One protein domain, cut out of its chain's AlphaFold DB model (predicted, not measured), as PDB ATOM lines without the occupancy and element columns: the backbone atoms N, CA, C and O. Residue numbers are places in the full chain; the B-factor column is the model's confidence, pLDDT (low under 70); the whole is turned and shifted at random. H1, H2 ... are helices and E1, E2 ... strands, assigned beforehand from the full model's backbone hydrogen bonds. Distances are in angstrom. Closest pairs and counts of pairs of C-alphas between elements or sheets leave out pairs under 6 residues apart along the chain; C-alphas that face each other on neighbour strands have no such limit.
ATOM      1  N   LEU A  19     354.170 308.864 403.119       52.09
ATOM      2  CA  LEU A  19     353.859 310.291 403.224       52.09
ATOM      3  C   LEU A  19     354.703 310.880 404.357       52.09
ATOM      4  O   LEU A  19     354.554 310.432 405.489       52.09
ATOM      5  N   LEU A  20     355.583 311.851 404.096       50.44
ATOM      6  CA  LEU A  20     356.230 312.610 405.175       50.44
ATOM      7  C   LEU A  20     355.281 313.703 405.671       50.44
ATOM      8  O   LEU A  20     354.683 314.419 404.873       50.44
ATOM      9  N   ILE A  21     355.167 313.851 406.989       51.44
ATOM     10  CA  ILE A  21     354.267 314.839 407.591       51.44
ATOM     11  C   ILE A  21     355.000 316.170 407.746       51.44
ATOM     12  O   ILE A  21     355.984 316.278 408.488       51.44
ATOM     13  N   ALA A  22     354.506 317.200 407.060       48.38
ATOM     14  CA  ALA A  22     354.972 318.569 407.224       48.38
ATOM     15  C   ALA A  22     354.459 319.123 408.565       48.38
ATOM     16  O   ALA A  22     353.304 319.513 408.694       48.38
ATOM     17  N   GLY A  23     355.317 319.115 409.586       43.47
ATOM     18  CA  GLY A  23     354.972 319.597 410.929       43.47
ATOM     19  C   GLY A  23     356.059 319.344 411.971       43.47
ATOM     20  O   GLY A  23     356.216 320.131 412.901       43.47
ATOM     21  N   SER A  24     356.891 318.312 411.785       42.56
ATOM     22  CA  SER A  24     358.093 318.148 412.611       42.56
ATOM     23  C   SER A  24     359.170 319.150 412.182       42.56
ATOM     24  O   SER A  24     359.421 319.343 410.992       42.56
ATOM     25  N   SER A  25     359.838 319.786 413.144       41.91
ATOM     26  CA  SER A  25     360.831 320.861 412.959       41.91
ATOM     27  C   SER A  25     362.092 320.482 412.153       41.91
ATOM     28  O   SER A  25     363.038 321.266 412.069       41.91
ATOM     29  N   ARG A  26     362.116 319.296 411.530       52.66
ATOM     30  CA  ARG A  26     363.119 318.821 410.568       52.66
ATOM     31  C   ARG A  26     362.481 317.887 409.532       52.66
ATOM     32  O   ARG A  26     362.777 316.693 409.514       52.66
ATOM     33  N   ALA A  27     361.613 318.415 408.672       54.41
ATOM     34  CA  ALA A  27     361.162 317.665 407.500       54.41
ATOM     35  C   ALA A  27     362.378 317.293 406.626       54.41
ATOM     36  O   ALA A  27     363.209 318.145 406.298       54.41
ATOM     37  N   ALA A  28     362.516 316.005 406.311       59.88
ATOM     38  CA  ALA A  28     363.573 315.507 405.441       59.88
ATOM     39  C   ALA A  28     363.389 316.035 404.012       59.88
ATOM     40  O   ALA A  28     362.261 316.109 403.525       59.88
ATOM     41  N   ALA A  29     364.489 316.381 403.342       66.00
ATOM     42  CA  ALA A  29     364.457 316.702 401.917       66.00
ATOM     43  C   ALA A  29     364.141 315.438 401.094       66.00
ATOM     44  O   ALA A  29     364.770 314.392 401.262       66.00
ATOM     45  N   LEU A  30     363.142 315.514 400.222       65.75
ATOM     46  CA  LEU A  30     362.795 314.421 399.316       65.75
ATOM     47  C   LEU A  30     363.529 314.596 397.977       65.75
ATOM     48  O   LEU A  30     363.717 315.739 397.574       65.75
ATOM     49  N   PRO A  31     363.878 313.509 397.266       68.25
ATOM     50  CA  PRO A  31     363.567 312.115 397.586       68.25
ATOM     51  C   PRO A  31     364.472 311.534 398.681       68.25
ATOM     52  O   PRO A  31     365.638 311.898 398.816       68.25
ATOM     53  N   LEU A  32     363.931 310.589 399.456       71.94
ATOM     54  CA  LEU A  32     364.756 309.770 400.340       71.94
ATOM     55  C   LEU A  32     365.526 308.746 399.508       71.94
ATOM     56  O   LEU A  32     364.992 308.164 398.566       71.94
ATOM     57  N   SER A  33     366.759 308.476 399.905       77.50
ATOM     58  CA  SER A  33     367.584 307.410 399.346       77.50
ATOM     59  C   SER A  33     368.190 306.571 400.464       77.50
ATOM     60  O   SER A  33     368.047 306.876 401.653       77.50
ATOM     61  N   THR A  34     368.844 305.476 400.101       75.62
ATOM     62  CA  THR A  34     369.611 304.673 401.046       75.62
ATOM     63  C   THR A  34     371.095 304.971 400.880       75.62
ATOM     64  O   THR A  34     371.640 304.963 399.780       75.62
ATOM     65  N   SER A  35     371.772 305.229 401.995       72.69
ATOM     66  CA  SER A  35     373.228 305.286 402.061       72.69
ATOM     67  C   SER A  35     373.684 304.274 403.096       72.69
ATOM     68  O   SER A  35     373.506 304.457 404.306       72.69
ATOM     69  N   SER A  36     374.221 303.150 402.614       83.00
ATOM     70  CA  SER A  36     374.470 301.970 403.443       83.00
ATOM     71  C   SER A  36     373.176 301.537 404.166       83.00
ATOM     72  O   SER A  36     372.163 301.303 403.515       83.00
ATOM     73  N   ARG A  37     373.177 301.442 405.502       68.25
ATOM     74  CA  ARG A  37     372.004 301.082 406.327       68.25
ATOM     75  C   ARG A  37     371.079 302.256 406.678       68.25
ATOM     76  O   ARG A  37     370.138 302.076 407.450       68.25
ATOM     77  N   TRP A  38     371.395 303.468 406.233       80.31
ATOM     78  CA  TRP A  38     370.656 304.667 406.610       80.31
ATOM     79  C   TRP A  38     369.716 305.093 405.499       80.31
ATOM     80  O   TRP A  38     370.107 305.147 404.337       80.31
ATOM     81  N   VAL A  39     368.498 305.467 405.881       75.50
ATOM     82  CA  VAL A  39     367.671 306.330 405.042       75.50
ATOM     83  C   VAL A  39     368.264 307.728 405.150       75.50
ATOM     84  O   VAL A  39     368.479 308.224 406.261       75.50
ATOM     85  N   VAL A  40     368.591 308.335 404.019       82.56
ATOM     86  CA  VAL A  40     369.115 309.697 403.937       82.56
ATOM     87  C   VAL A  40     368.196 310.548 403.080       82.56
ATOM     88  O   VAL A  40     367.521 310.045 402.184       82.56
ATOM     89  N   ASP A  41     368.138 311.831 403.397       80.81
ATOM     90  CA  ASP A  41     367.454 312.818 402.578       80.81
ATOM     91  C   ASP A  41     368.287 313.184 401.340       80.81
ATOM     92  O   ASP A  41     369.431 312.746 401.205       80.81
ATOM     93  N   GLU A  42     367.728 313.984 400.431       74.25
ATOM     94  CA  GLU A  42     368.431 314.435 399.216       74.25
ATOM     95  C   GLU A  42     369.776 315.129 399.531       74.25
ATOM     96  O   GLU A  42     370.738 315.032 398.771       74.25
ATOM     97  N   GLY A  43     369.886 315.767 400.700       80.75
ATOM     98  CA  GLY A  43     371.114 316.392 401.195       80.75
ATOM     99  C   GLY A  43     372.095 315.427 401.874       80.75
ATOM    100  O   GLY A  43     373.058 315.883 402.491       80.75
ATOM    101  N   GLY A  44     371.849 314.114 401.828       79.31
ATOM    102  CA  GLY A  44     372.674 313.087 402.467       79.31
ATOM    103  C   GLY A  44     372.549 313.037 403.992       79.31
ATOM    104  O   GLY A  44     373.305 312.321 404.657       79.31
ATOM    105  N   ARG A  45     371.606 313.777 404.590       83.88
ATOM    106  CA  ARG A  45     371.393 313.782 406.041       83.88
ATOM    107  C   ARG A  45     370.569 312.569 406.426       83.88
ATOM    108  O   ARG A  45     369.538 312.282 405.830       83.88
ATOM    109  N   ARG A  46     370.993 311.870 407.474       84.12
ATOM    110  CA  ARG A  46     370.270 310.702 407.983       84.12
ATOM    111  C   ARG A  46     368.867 311.078 408.469       84.12
ATOM    112  O   ARG A  46     368.708 311.953 409.318       84.12
ATOM    113  N   VAL A  47     367.881 310.316 408.011       79.94
ATOM    114  CA  VAL A  47     366.472 310.400 408.393       79.94
ATOM    115  C   VAL A  47     366.107 309.143 409.175       79.94
ATOM    116  O   VAL A  47     366.329 308.021 408.724       79.94
ATOM    117  N   LYS A  48     365.553 309.308 410.379       82.12
ATOM    118  CA  LYS A  48     364.966 308.194 411.135       82.12
ATOM    119  C   LYS A  48     363.473 308.167 410.844       82.12
ATOM    120  O   LYS A  48     362.777 309.078 411.270       82.12
ATOM    121  N   LEU A  49     362.995 307.140 410.153       81.75
ATOM    122  CA  LEU A  49     361.567 306.956 409.911       81.75
ATOM    123  C   LEU A  49     360.879 306.481 411.199       81.75
ATOM    124  O   LEU A  49     361.223 305.438 411.753       81.75
ATOM    125  N   SER A  50     359.927 307.268 411.685       83.00
ATOM    126  CA  SER A  50     358.990 306.925 412.748       83.00
ATOM    127  C   SER A  50     357.603 307.042 412.137       83.00
ATOM    128  O   SER A  50     357.009 308.122 412.126       83.00
ATOM    129  N   CYS A  51     357.151 305.944 411.528       82.25
ATOM    130  CA  CYS A  51     355.919 305.943 410.755       82.25
ATOM    131  C   CYS A  51     354.757 305.336 411.529       82.25
ATOM    132  O   CYS A  51     354.938 304.353 412.248       82.25
ATOM    133  N   VAL A  52     353.558 305.855 411.283       85.06
ATOM    134  CA  VAL A  52     352.307 305.171 411.626       85.06
ATOM    135  C   VAL A  52     351.766 304.435 410.398       85.06
ATOM    136  O   VAL A  52     351.916 304.906 409.269       85.06
ATOM    137  N   ASN A  53     351.143 303.274 410.597       85.25
ATOM    138  CA  ASN A  53     350.403 302.602 409.530       85.25
ATOM    139  C   ASN A  53     349.014 303.236 409.413       85.25
ATOM    140  O   ASN A  53     348.248 303.192 410.373       85.25
ATOM    141  N   TRP A  54     348.677 303.771 408.241       87.81
ATOM    142  CA  TRP A  54     347.335 304.262 407.946       87.81
ATOM    143  C   TRP A  54     346.632 303.274 407.010       87.81
ATOM    144  O   TRP A  54     347.112 302.935 405.920       87.81
ATOM    145  N   VAL A  55     345.527 302.717 407.501       85.94
ATOM    146  CA  VAL A  55     344.761 301.678 406.817       85.94
ATOM    147  C   VAL A  55     344.070 302.266 405.586       85.94
ATOM    148  O   VAL A  55     343.239 303.154 405.735       85.94
ATOM    149  N   ALA A  56     344.413 301.772 404.392       87.06
ATOM    150  CA  ALA A  56     343.761 302.128 403.125       87.06
ATOM    151  C   ALA A  56     343.558 300.909 402.193       87.06
ATOM    152  O   ALA A  56     343.202 301.058 401.027       87.06
ATOM    153  N   HIS A  57     343.778 299.689 402.706       85.12
ATOM    154  CA  HIS A  57     343.676 298.435 401.947       85.12
ATOM    155  C   HIS A  57     342.310 297.742 402.048       85.12
ATOM    156  O   HIS A  57     342.143 296.655 401.496       85.12
ATOM    157  N   LEU A  58     341.364 298.337 402.779       87.25
ATOM    158  CA  LEU A  58     340.001 297.824 402.912       87.25
ATOM    159  C   LEU A  58     339.223 298.005 401.602       87.25
ATOM    160  O   LEU A  58     339.715 298.628 400.665       87.25
ATOM    161  N   GLU A  59     338.005 297.465 401.537       85.31
ATOM    162  CA  GLU A  59     337.204 297.381 400.304       85.31
ATOM    163  C   GLU A  59     337.041 298.722 399.574       85.31
ATOM    164  O   GLU A  59     337.025 298.749 398.347       85.31
ATOM    165  N   GLY A  60     336.969 299.840 400.309       85.44
ATOM    166  CA  GLY A  60     336.866 301.178 399.723       85.44
ATOM    167  C   GLY A  60     338.142 301.676 399.033       85.44
ATOM    168  O   GLY A  60     338.058 302.594 398.219       85.44
ATOM    169  N   VAL A  61     339.296 301.066 399.332       88.62
ATOM    170  CA  VAL A  61     340.648 301.390 398.835       88.62
ATOM    171  C   VAL A  61     341.035 302.860 399.057       88.62
ATOM    172  O   VAL A  61     341.659 303.520 398.229       88.62
ATOM    173  N   VAL A  62     340.615 303.399 400.197       87.56
ATOM    174  CA  VAL A  62     340.774 304.798 400.600       87.56
ATOM    175  C   VAL A  62     341.232 304.812 402.052       87.56
ATOM    176  O   VAL A  62     340.837 303.943 402.825       87.56
ATOM    177  N   ALA A  63     342.070 305.778 402.431       88.19
ATOM    178  CA  ALA A  63     342.545 305.872 403.806       88.19
ATOM    179  C   ALA A  63     341.393 306.164 404.782       88.19
ATOM    180  O   ALA A  63     340.612 307.103 404.596       88.19
ATOM    181  N   GLU A  64     341.297 305.346 405.826       88.75
ATOM    182  CA  GLU A  64     340.214 305.417 406.802       88.75
ATOM    183  C   GLU A  64     340.201 306.757 407.549       88.75
ATOM    184  O   GLU A  64     341.240 307.323 407.879       88.75
ATOM    185  N   GLY A  65     339.010 307.283 407.833       89.00
ATOM    186  CA  GLY A  65     338.840 308.568 408.523       89.00
ATOM    187  C   GLY A  65     338.785 309.804 407.616       89.00
ATOM    188  O   GLY A  65     338.266 310.831 408.053       89.00
ATOM    189  N   LEU A  66     339.166 309.711 406.335       89.75
ATOM    190  CA  LEU A  66     339.040 310.827 405.377       89.75
ATOM    191  C   LEU A  66     337.584 311.229 405.066       89.75
ATOM    192  O   LEU A  66     337.319 312.313 404.550       89.75
ATOM    193  N   SER A  67     336.609 310.381 405.397       89.25
ATOM    194  CA  SER A  67     335.189 310.751 405.357       89.25
ATOM    195  C   SER A  67     334.740 311.574 406.569       89.25
ATOM    196  O   SER A  67     333.640 312.124 406.557       89.25
ATOM    197  N   LYS A  68     335.562 311.659 407.619       92.06
ATOM    198  CA  LYS A  68     335.240 312.317 408.892       92.06
ATOM    199  C   LYS A  68     336.045 313.592 409.129       92.06
ATOM    200  O   LYS A  68     335.522 314.482 409.789       92.06
ATOM    201  N   GLN A  69     337.275 313.675 408.620       89.69
ATOM    202  CA  GLN A  69     338.146 314.844 408.767       89.69
ATOM    203  C   GLN A  69     338.956 315.112 407.483       89.69
ATOM    204  O   GLN A  69     339.217 314.174 406.716       89.69
ATOM    205  N   PRO A  70     339.359 316.369 407.229       87.69
ATOM    206  CA  PRO A  70     340.280 316.709 406.147       87.69
ATOM    207  C   PRO A  70     341.627 315.988 406.283       87.69
ATOM    208  O   PRO A  70     342.128 315.792 407.392       87.69
ATOM    209  N   LEU A  71     342.238 315.621 405.151       83.25
ATOM    210  CA  LEU A  71     343.559 314.979 405.102       83.25
ATOM    211  C   LEU A  71     344.623 315.786 405.862       83.25
ATOM    212  O   LEU A  71     345.448 315.198 406.565       83.25
ATOM    213  N   ASP A  72     344.585 317.114 405.750       78.25
ATOM    214  CA  ASP A  72     345.552 318.011 406.388       78.25
ATOM    215  C   ASP A  72     345.455 317.963 407.918       78.25
ATOM    216  O   ASP A  72     346.478 317.904 408.602       78.25
ATOM    217  N   ASP A  73     344.236 317.899 408.462       82.94
ATOM    218  CA  ASP A  73     344.005 317.827 409.908       82.94
ATOM    219  C   ASP A  73     344.477 316.492 410.484       82.94
ATOM    220  O   ASP A  73     345.131 316.462 411.530       82.94
ATOM    221  N   ILE A  74     344.198 315.386 409.786       83.94
ATOM    222  CA  ILE A  74     344.676 314.057 410.189       83.94
ATOM    223  C   ILE A  74     346.204 314.003 410.102       83.94
ATOM    224  O   ILE A  74     346.864 313.547 411.036       83.94
ATOM    225  N   SER A  75     346.789 314.518 409.019       79.62
ATOM    226  CA  SER A  75     348.245 314.561 408.839       79.62
ATOM    227  C   SER A  75     348.913 315.375 409.945       79.62
ATOM    228  O   SER A  75     349.904 314.928 410.523       79.62
ATOM    229  N   LYS A  76     348.336 316.528 410.305       78.81
ATOM    230  CA  LYS A  76     348.805 317.355 411.417       78.81
ATOM    231  C   LYS A  76     348.740 316.608 412.748       78.81
ATOM    232  O   LYS A  76     349.740 316.579 413.454       78.81
ATOM    233  N   GLN A  77     347.625 315.945 413.058       84.88
ATOM    234  CA  GLN A  77     347.492 315.144 414.282       84.88
ATOM    235  C   GLN A  77     348.538 314.027 414.359       84.88
ATOM    236  O   GLN A  77     349.115 313.792 415.419       84.88
ATOM    237  N   ILE A  78     348.828 313.353 413.240       80.00
ATOM    238  CA  ILE A  78     349.880 312.331 413.196       80.00
ATOM    239  C   ILE A  78     351.261 312.951 413.477       80.00
ATOM    240  O   ILE A  78     352.060 312.363 414.211       80.00
ATOM    241  N   GLY A  79     351.520 314.154 412.958       79.56
ATOM    242  CA  GLY A  79     352.724 314.927 413.264       79.56
ATOM    243  C   GLY A  79     352.817 315.332 414.735       79.56
ATOM    244  O   GLY A  79     353.872 315.166 415.348       79.56
ATOM    245  N   ASP A  80     351.710 315.788 415.322       81.31
ATOM    246  CA  ASP A  80     351.606 316.175 416.735       81.31
ATOM    247  C   ASP A  80     351.820 314.971 417.677       81.31
ATOM    248  O   ASP A  80     352.336 315.129 418.784       81.31
ATOM    249  N   MET A  81     351.514 313.748 417.222       81.75
ATOM    250  CA  MET A  81     351.837 312.491 417.919       81.75
ATOM    251  C   MET A  81     353.321 312.085 417.821       81.75
ATOM    252  O   MET A  81     353.729 311.090 418.422       81.75
ATOM    253  N   GLY A  82     354.146 312.839 417.088       79.44
ATOM    254  CA  GLY A  82     355.588 312.614 416.968       79.44
ATOM    255  C   GLY A  82     356.008 311.679 415.832       79.44
ATOM    256  O   GLY A  82     357.196 311.369 415.711       79.44
ATOM    257  N   PHE A  83     355.076 311.247 414.978       82.56
ATOM    258  CA  PHE A  83     355.408 310.490 413.772       82.56
ATOM    259  C   PHE A  83     355.842 311.441 412.653       82.56
ATOM    260  O   PHE A  83     355.272 312.512 412.460       82.56
ATOM    261  N   ASN A  84     356.851 311.042 411.881       76.69
ATOM    262  CA  ASN A  84     357.356 311.844 410.762       76.69
ATOM    263  C   ASN A  84     357.047 311.241 409.390       76.69
ATOM    264  O   ASN A  84     357.352 311.863 408.375       76.69
ATOM    265  N   CYS A  85     356.419 310.068 409.358       77.94
ATOM    266  CA  CYS A  85     355.938 309.440 408.141       77.94
ATOM    267  C   CYS A  85     354.623 308.686 408.364       77.94
ATOM    268  O   CYS A  85     354.266 308.311 409.480       77.94
ATOM    269  N   VAL A  86     353.927 308.403 407.271       81.50
ATOM    270  CA  VAL A  86     352.794 307.486 407.225       81.50
ATOM    271  C   VAL A  86     353.097 306.385 406.225       81.50
ATOM    272  O   VAL A  86     353.461 306.673 405.089       81.50
ATOM    273  N   ARG A  87     352.909 305.129 406.629       82.25
ATOM    274  CA  ARG A  87     352.841 303.989 405.716       82.25
ATOM    275  C   ARG A  87     351.380 303.756 405.342       82.25
ATOM    276  O   ARG A  87     350.613 303.236 406.153       82.25
ATOM    277  N   LEU A  88     351.002 304.132 404.122       81.56
ATOM    278  CA  LEU A  88     349.674 303.841 403.580       81.56
ATOM    279  C   LEU A  88     349.628 302.389 403.097       81.56
ATOM    280  O   LEU A  88     350.411 301.970 402.246       81.56
ATOM    281  N   THR A  89     348.725 301.601 403.671       81.31
ATOM    282  CA  THR A  89     348.507 300.209 403.241       81.31
ATOM    283  C   THR A  89     347.565 300.179 402.045       81.31
ATOM    284  O   THR A  89     346.564 300.878 402.059       81.31
ATOM    285  N   TRP A  90     347.836 299.365 401.030       80.50
ATOM    286  CA  TRP A  90     346.998 299.263 399.832       80.50
ATOM    287  C   TRP A  90     346.863 297.794 399.392       80.50
ATOM    288  O   TRP A  90     347.740 296.985 399.713       80.50
ATOM    289  N   PRO A  91     345.770 297.404 398.710       79.94
ATOM    290  CA  PRO A  91     345.555 296.024 398.294       79.94
ATOM    291  C   PRO A  91     346.245 295.759 396.953       79.94
ATOM    292  O   PRO A  91     346.138 296.575 396.041       79.94
ATOM    293  N   LEU A  92     346.880 294.593 396.773       77.06
ATOM    294  CA  LEU A  92     347.577 294.235 395.523       77.06
ATOM    295  C   LEU A  92     346.697 294.422 394.269       77.06
ATOM    296  O   LEU A  92     347.192 294.842 393.225       77.06
ATOM    297  N   PHE A  93     345.387 294.183 394.396       76.94
ATOM    298  CA  PHE A  93     344.401 294.398 393.337       76.94
ATOM    299  C   PHE A  93     344.353 295.831 392.800       76.94
ATOM    300  O   PHE A  93     344.030 296.011 391.632       76.94
ATOM    301  N   LEU A  94     344.716 296.843 393.593       80.19
ATOM    302  CA  LEU A  94     344.800 298.225 393.118       80.19
ATOM    303  C   LEU A  94     345.849 298.389 392.003       80.19
ATOM    304  O   LEU A  94     345.664 299.219 391.122       80.19
ATOM    305  N   ALA A  95     346.921 297.589 392.015       71.75
ATOM    306  CA  ALA A  95     347.984 297.635 391.006       71.75
ATOM    307  C   ALA A  95     347.812 296.604 389.873       71.75
ATOM    308  O   ALA A  95     348.497 296.686 388.852       71.75
ATOM    309  N   THR A  96     346.941 295.606 390.051       70.69
ATOM    310  CA  THR A  96     346.775 294.487 389.104       70.69
ATOM    311  C   THR A  96     345.415 294.455 388.412       70.69
ATOM    312  O   THR A  96     345.270 293.746 387.419       70.69
ATOM    313  N   ASN A  97     344.425 295.214 388.892       82.44
ATOM    314  CA  ASN A  97     343.095 295.306 388.299       82.44
ATOM    315  C   ASN A  97     342.828 296.734 387.805       82.44
ATOM    316  O   ASN A  97     342.408 297.603 388.570       82.44
ATOM    317  N   ASP A  98     343.016 296.948 386.502       80.69
ATOM    318  CA  ASP A  98     342.844 298.256 385.858       80.69
ATOM    319  C   ASP A  98     341.416 298.812 386.024       80.69
ATOM    320  O   ASP A  98     341.225 300.023 386.108       80.69
ATOM    321  N   SER A  99     340.404 297.938 386.130       86.44
ATOM    322  CA  SER A  99     339.014 298.361 386.348       86.44
ATOM    323  C   SER A  99     338.800 298.909 387.756       86.44
ATOM    324  O   SER A  99     338.106 299.908 387.912       86.44
ATOM    325  N   LEU A 100     339.413 298.288 388.771       84.31
ATOM    326  CA  LEU A 100     339.387 298.779 390.152       84.31
ATOM    327  C   LEU A 100     340.194 300.078 390.280       84.31
ATOM    328  O   LEU A 100     339.707 301.047 390.851       84.31
ATOM    329  N   ALA A 101     341.399 300.117 389.709       83.94
ATOM    330  CA  ALA A 101     342.302 301.268 389.749       83.94
ATOM    331  C   ALA A 101     341.694 302.544 389.140       83.94
ATOM    332  O   ALA A 101     341.964 303.653 389.612       83.94
ATOM    333  N   ALA A 102     340.870 302.375 388.101       87.81
ATOM    334  CA  ALA A 102     340.196 303.454 387.391       87.81
ATOM    335  C   ALA A 102     338.914 303.957 388.077       87.81
ATOM    336  O   ALA A 102     338.420 305.021 387.697       87.81
ATOM    337  N   LEU A 103     338.364 303.237 389.067       91.94
ATOM    338  CA  LEU A 103     337.230 303.751 389.837       91.94
ATOM    339  C   LEU A 103     337.652 305.021 390.563       91.94
ATOM    340  O   LEU A 103     338.726 305.087 391.146       91.94
ATOM    341  N   THR A 104     336.788 306.025 390.568       94.00
ATOM    342  CA  THR A 104     336.948 307.179 391.455       94.00
ATOM    343  C   THR A 104     336.624 306.802 392.899       94.00
ATOM    344  O   THR A 104     335.867 305.855 393.139       94.00
ATOM    345  N   VAL A 105     337.115 307.574 393.875       91.38
ATOM    346  CA  VAL A 105     336.735 307.410 395.295       91.38
ATOM    347  C   VAL A 105     335.213 307.377 395.454       91.38
ATOM    348  O   VAL A 105     334.665 306.495 396.117       91.38
ATOM    349  N   ARG A 106     334.502 308.284 394.771       94.31
ATOM    350  CA  ARG A 106     333.037 308.318 394.746       94.31
ATOM    351  C   ARG A 106     332.429 307.016 394.232       94.31
ATOM    352  O   ARG A 106     331.467 306.535 394.824       94.31
ATOM    353  N   GLN A 107     332.931 306.483 393.120       95.19
ATOM    354  CA  GLN A 107     332.405 305.251 392.524       95.19
ATOM    355  C   GLN A 107     332.671 304.038 393.416       95.19
ATOM    356  O   GLN A 107     331.757 303.241 393.609       95.19
ATOM    357  N   SER A 108     333.866 303.946 394.006       94.31
ATOM    358  CA  SER A 108     334.236 302.898 394.963       94.31
ATOM    359  C   SER A 108     333.290 302.880 396.172       94.31
ATOM    360  O   SER A 108     332.582 301.902 396.409       94.31
ATOM    361  N   LEU A 109     333.162 304.015 396.871       93.50
ATOM    362  CA  LEU A 109     332.315 304.122 398.063       93.50
ATOM    363  C   LEU A 109     330.819 303.934 397.752       93.50
ATOM    364  O   LEU A 109     330.106 303.296 398.528       93.50
ATOM    365  N   LYS A 110     330.324 304.443 396.610       93.88
ATOM    366  CA  LYS A 110     328.937 304.193 396.174       93.88
ATOM    367  C   LYS A 110     328.696 302.723 395.832       93.88
ATOM    368  O   LYS A 110     327.629 302.214 396.164       93.88
ATOM    369  N   GLY A 111     329.660 302.059 395.193       91.19
ATOM    370  CA  GLY A 111     329.581 300.638 394.843       91.19
ATOM    371  C   GLY A 111     329.445 299.727 396.064       91.19
ATOM    372  O   GLY A 111     328.786 298.697 395.982       91.19
ATOM    373  N   LEU A 112     329.983 300.159 397.207       91.56
ATOM    374  CA  LEU A 112     329.878 299.479 398.503       91.56
ATOM    375  C   LEU A 112     328.655 299.908 399.336       91.56
ATOM    376  O   LEU A 112     328.500 299.479 400.475       91.56
ATOM    377  N   GLY A 113     327.789 300.784 398.813       92.62
ATOM    378  CA  GLY A 113     326.617 301.283 399.541       92.62
ATOM    379  C   GLY A 113     326.926 302.291 400.661       92.62
ATOM    380  O   GLY A 113     326.051 302.597 401.468       92.62
ATOM    381  N   LEU A 114     328.136 302.861 400.709       90.88
ATOM    382  CA  LEU A 114     328.596 303.763 401.776       90.88
ATOM    383  C   LEU A 114     328.201 305.231 401.515       90.88
ATOM    384  O   LEU A 114     329.046 306.121 401.395       90.88
ATOM    385  N   ILE A 115     326.897 305.507 401.419       89.75
ATOM    386  CA  ILE A 115     326.353 306.825 401.023       89.75
ATOM    387  C   ILE A 115     326.769 307.951 401.990       89.75
ATOM    388  O   ILE A 115     327.104 309.061 401.557       89.75
ATOM    389  N   GLU A 116     326.806 307.672 403.295       89.12
ATOM    390  CA  GLU A 116     327.273 308.636 404.300       89.12
ATOM    391  C   GLU A 116     328.767 308.951 404.145       89.12
ATOM    392  O   GLU A 116     329.170 310.109 404.271       89.12
ATOM    393  N   ALA A 117     329.585 307.948 403.810       89.12
ATOM    394  CA  ALA A 117     331.017 308.133 403.597       89.12
ATOM    395  C   ALA A 117     331.297 308.991 402.357       89.12
ATOM    396  O   ALA A 117     332.183 309.837 402.404       89.12
ATOM    397  N   VAL A 118     330.510 308.842 401.282       93.44
ATOM    398  CA  VAL A 118     330.600 309.704 400.088       93.44
ATOM    399  C   VAL A 118     330.344 311.166 400.450       93.44
ATOM    400  O   VAL A 118     331.102 312.042 400.044       93.44
ATOM    401  N   SER A 119     329.290 311.425 401.226       92.75
ATOM    402  CA  SER A 119     328.909 312.786 401.624       92.75
ATOM    403  C   SER A 119     329.956 313.411 402.550       92.75
ATOM    404  O   SER A 119     330.372 314.548 402.339       92.75
ATOM    405  N   GLY A 120     330.437 312.644 403.533       91.12
ATOM    406  CA  GLY A 120     331.479 313.088 404.459       91.12
ATOM    407  C   GLY A 120     332.832 313.311 403.780       91.12
ATOM    408  O   GLY A 120     333.494 314.313 404.037       91.12
ATOM    409  N   PHE A 121     333.233 312.433 402.859       92.25
ATOM    410  CA  PHE A 121     334.485 312.585 402.120       92.25
ATOM    411  C   PHE A 121     334.417 313.775 401.158       92.25
ATOM    412  O   PHE A 121     335.369 314.541 401.072       92.25
ATOM    413  N   GLN A 122     333.281 313.998 400.490       93.00
ATOM    414  CA  GLN A 122     333.086 315.185 399.655       93.00
ATOM    415  C   GLN A 122     333.152 316.489 400.464       93.00
ATOM    416  O   GLN A 122     333.678 317.476 399.961       93.00
ATOM    417  N   ALA A 123     332.633 316.505 401.695       91.12
ATOM    418  CA  ALA A 123     332.690 317.686 402.555       91.12
ATOM    419  C   ALA A 123     334.115 317.980 403.055       91.12
ATOM    420  O   ALA A 123     334.533 319.133 403.069       91.12
ATOM    421  N   ASN A 124     334.855 316.940 403.445       88.31
ATOM    422  CA  ASN A 124     336.168 317.080 404.077       88.31
ATOM    423  C   ASN A 124     337.337 317.125 403.080       88.31
ATOM    424  O   ASN A 124     338.346 317.768 403.347       88.31
ATOM    425  N   ASN A 125     337.215 316.441 401.940       87.00
ATOM    426  CA  ASN A 125     338.269 316.267 400.938       87.00
ATOM    427  C   ASN A 125     337.704 316.416 399.501       87.00
ATOM    428  O   ASN A 125     337.814 315.495 398.681       87.00
ATOM    429  N   PRO A 126     337.081 317.568 399.160       84.88
ATOM    430  CA  PRO A 126     336.343 317.763 397.905       84.88
ATOM    431  C   PRO A 126     337.199 317.629 396.640       84.88
ATOM    432  O   PRO A 126     336.672 317.324 395.576       84.88
ATOM    433  N   THR A 127     338.510 317.844 396.734       82.56
ATOM    434  CA  THR A 127     339.447 317.728 395.605       82.56
ATOM    435  C   THR A 127     339.856 316.286 395.306       82.56
ATOM    436  O   THR A 127     340.357 316.015 394.219       82.56
ATOM    437  N   LEU A 128     339.632 315.356 396.243       83.62
ATOM    438  CA  LEU A 128     340.063 313.959 396.136       83.62
ATOM    439  C   LEU A 128     338.917 313.001 395.762       83.62
ATOM    440  O   LEU A 128     339.168 311.912 395.257       83.62
ATOM    441  N   ILE A 129     337.656 313.393 395.990       88.69
ATOM    442  CA  ILE A 129     336.476 312.508 395.873       88.69
ATOM    443  C   ILE A 129     336.231 311.965 394.452       88.69
ATOM    444  O   ILE A 129     335.674 310.880 394.292       88.69
ATOM    445  N   ASP A 130     336.645 312.703 393.425       90.31
ATOM    446  CA  ASP A 130     336.458 312.333 392.017       90.31
ATOM    447  C   ASP A 130     337.779 311.923 391.333       90.31
ATOM    448  O   ASP A 130     337.813 311.718 390.120       90.31
ATOM    449  N   LEU A 131     338.865 311.754 392.102       85.69
ATOM    450  CA  LEU A 131     340.114 311.188 391.590       85.69
ATOM    451  C   LEU A 131     340.021 309.661 391.480       85.69
ATOM    452  O   LEU A 131     339.395 309.035 392.344       85.69
ATOM    453  N   PRO A 132     340.665 309.045 390.466       89.00
ATOM    454  CA  PRO A 132     340.836 307.598 390.415       89.00
ATOM    455  C   PRO A 132     341.535 307.082 391.677       89.00
ATOM    456  O   PRO A 132     342.453 307.731 392.181       89.00
ATOM    457  N   LEU A 133     341.152 305.900 392.160       85.88
ATOM    458  CA  LEU A 133     341.715 305.290 393.365       85.88
ATOM    459  C   LEU A 133     343.239 305.212 393.283       85.88
ATOM    460  O   LEU A 133     343.918 305.553 394.244       85.88
ATOM    461  N   LEU A 134     343.783 304.857 392.116       82.12
ATOM    462  CA  LEU A 134     345.228 304.769 391.908       82.12
ATOM    463  C   LEU A 134     345.949 306.113 392.139       82.12
ATOM    464  O   LEU A 134     347.071 306.135 392.639       82.12
ATOM    465  N   TYR A 135     345.298 307.242 391.838       79.44
ATOM    466  CA  TYR A 135     345.887 308.581 391.965       79.44
ATOM    467  C   TYR A 135     346.069 309.011 393.423       79.44
ATOM    468  O   TYR A 135     346.955 309.815 393.701       79.44
ATOM    469  N   LEU A 136     345.316 308.432 394.363       72.56
ATOM    470  CA  LEU A 136     345.536 308.659 395.794       72.56
ATOM    471  C   LEU A 136     346.890 308.119 396.289       72.56
ATOM    472  O   LEU A 136     347.323 308.476 397.383       72.56
ATOM    473  N   PHE A 137     347.559 307.274 395.496       70.88
ATOM    474  CA  PHE A 137     348.802 306.593 395.863       70.88
ATOM    475  C   PHE A 137     350.000 306.982 394.971       70.88
ATOM    476  O   PHE A 137     351.085 306.424 395.136       70.88
ATOM    477  N   TYR A 138     349.839 307.950 394.057       62.34
ATOM    478  CA  TYR A 138     350.918 308.466 393.198       62.34
ATOM    479  C   TYR A 138     351.725 309.598 393.867       62.34
ATOM    480  O   TYR A 138     351.181 310.472 394.540       62.34
ATOM    481  N   SER A 139     353.044 309.611 393.631       52.28
ATOM    482  CA  SER A 139     354.032 310.480 394.296       52.28
ATOM    483  C   SER A 139     353.878 311.988 394.045       52.28
ATOM    484  O   SER A 139     354.261 312.780 394.904       52.28
ATOM    485  N   ASP A 140     353.302 312.412 392.916       43.59
ATOM    486  CA  ASP A 140     353.259 313.838 392.538       43.59
ATOM    487  C   ASP A 140     352.192 314.656 393.287       43.59
ATOM    488  O   ASP A 140     352.366 315.863 393.489       43.59
ATOM    489  N   ILE A 141     351.127 314.011 393.776       47.75
ATOM    490  CA  ILE A 141     350.135 314.641 394.670       47.75
ATOM    491  C   ILE A 141     350.680 314.701 396.107       47.75
ATOM    492  O   ILE A 141     350.468 315.688 396.812       47.75
ATOM    493  N   VAL A 142     351.475 313.702 396.508       47.53
ATOM    494  CA  VAL A 142     352.168 313.658 397.807       47.53
ATOM    495  C   VAL A 142     353.229 314.761 397.931       47.53
ATOM    496  O   VAL A 142     353.411 315.314 399.014       47.53
ATOM    497  N   LEU A 143     353.882 315.153 396.829       38.88
ATOM    498  CA  LEU A 143     354.825 316.280 396.802       38.88
ATOM    499  C   LEU A 143     354.153 317.665 396.748       38.88
ATOM    500  O   LEU A 143     354.679 318.610 397.339       38.88
ATOM    501  N   HIS A 144     352.999 317.814 396.080       35.94
ATOM    502  CA  HIS A 144     352.322 319.118 395.960       35.94
ATOM    503  C   HIS A 144     351.828 319.673 397.306       35.94
ATOM    504  O   HIS A 144     351.824 320.887 397.505       35.94
ATOM    505  N   ILE A 145     351.488 318.800 398.258       44.53
ATOM    506  CA  ILE A 145     351.069 319.194 399.614       44.53
ATOM    507  C   ILE A 145     352.278 319.663 400.457       44.53
ATOM    508  O   ILE A 145     352.150 320.541 401.309       44.53
ATOM    509  N   ILE A 146     353.487 319.162 400.171       41.34
ATOM    510  CA  ILE A 146     354.721 319.505 400.904       41.34
ATOM    511  C   ILE A 146     355.260 320.889 400.495       41.34
ATOM    512  O   ILE A 146     355.800 321.616 401.334       41.34
ATOM    513  N   PHE A 147     355.081 321.296 399.233       29.44
ATOM    514  CA  PHE A 147     355.643 322.551 398.714       29.44
ATOM    515  C   PHE A 147     354.955 323.812 399.274       29.44
ATOM    516  O   PHE A 147     355.601 324.847 399.436       29.44
ATOM    517  N   LEU A 148     353.675 323.726 399.658       32.75
ATOM    518  CA  LEU A 148     352.947 324.842 400.283       32.75
ATOM    519  C   LEU A 148     353.367 325.102 401.744       32.75
ATOM    520  O   LEU A 148     353.227 326.224 402.229       32.75
ATOM    521  N   CYS A 149     353.954 324.115 402.429       35.28
ATOM    522  CA  CYS A 149     354.372 324.232 403.832       35.28
ATOM    523  C   CYS A 149     355.774 324.840 404.027       35.28
ATOM    524  O   CYS A 149     356.076 325.362 405.102       35.28
TER     525      CYS A 149
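What this domain is: This is residues 19 to 149 of the 710 residues of the protein "Mannan endo-1,4-beta-mannosidase" of Punica granatum (UniProt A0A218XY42). A small parallel pair of strands, E3 and E4, lies near the middle of an elongated model, with H1 next to it; a strand hairpin, E1 and E2, makes one far end and a helical hairpin, H4 and H5, makes the other. The short helices H2, H3 and H6 gather in a small cluster, and H7 lies apart from the strands at the end of the printed part. The printed part has 131 residues with seven named helices and four named strands, in the order E1 E2 E3 H1 E4 H2 H3 H4 H5 H6 H7; the class is mixed, helices and strands, with under half of the residues in named elements. The whole is compact, with a radius of gyration of the C-alphas of 15.7 A, and only just elongated, spanning 46 by 31 by 22 A.

Where its parts are: E3 is residues 51 to 54, 9.2 A long, and E4 is residues 85 to 88, 9.6 A. H1, residues 71 to 80, is 14.2 A long. E1 is residues 33 to 35, with C-alpha 33 at (367.584, 307.410, 399.346), and E2 is residues 38 to 40. H2 is residues 93 to 96, H3 98 to 101 and H6 133 to 137. H4 is residues 105 to 111, 9.9 A, and H5 residues 115 to 124, 14.5 A, beginning at (326.353, 306.825, 401.023). H7, residues 139 to 147, is 13.0 A long and ends at (355.643, 322.551, 398.714).

How they stand to each other: E3 and E4 are parallel, 30 degrees between directions, with N 54 and O 87 at 2.9 A, within hydrogen-bond range. E3, H1 and E4 form a strand-helix-strand unit, two parallel neighbour strands with a helix between, its crossover right-handed. H1 and E4 are near each other. Residues 19 to 20 pair antiparallel with residues 85 to 86 of E4. The hairpin E1 and E2 is antiparallel, at 133 degrees, with N 33 and O 40 at 2.9 A. H4 and H5, a helical hairpin, touch at a shallow tilt of 11 degrees, opposite ways; their closest C-alphas, of Arg 106 and Val 118, are 6.0 A apart. H2 and H3 touch only at the corner, closest at Leu 94 and Ala 101, C-alphas 5.2 A apart. H6 only just touches H3, with 3 pairs of C-alphas within 8 A, the closest being Ala 101 and Leu 134 at 5.0 A. H7 and E4 are apart. Each O i to N i+4 pair is within range in H1, H4 and H5, against 3 of 5 in H7 and 0 of 1 in H6, where 2 of 2 O i to N i+3 pairs are; H2 and H3 are too short for an i+4 pair.

The domain as a whole: The C-alphas farthest apart, of Ser 36 and Ile 115, are 48.4 A apart. The printed part has no cut. The link E3 to H1 is long, with 16 residues. The mean pLDDT of the printed part is 77.4; residues 19 to 31, 37 and 138 to 149 are under 70.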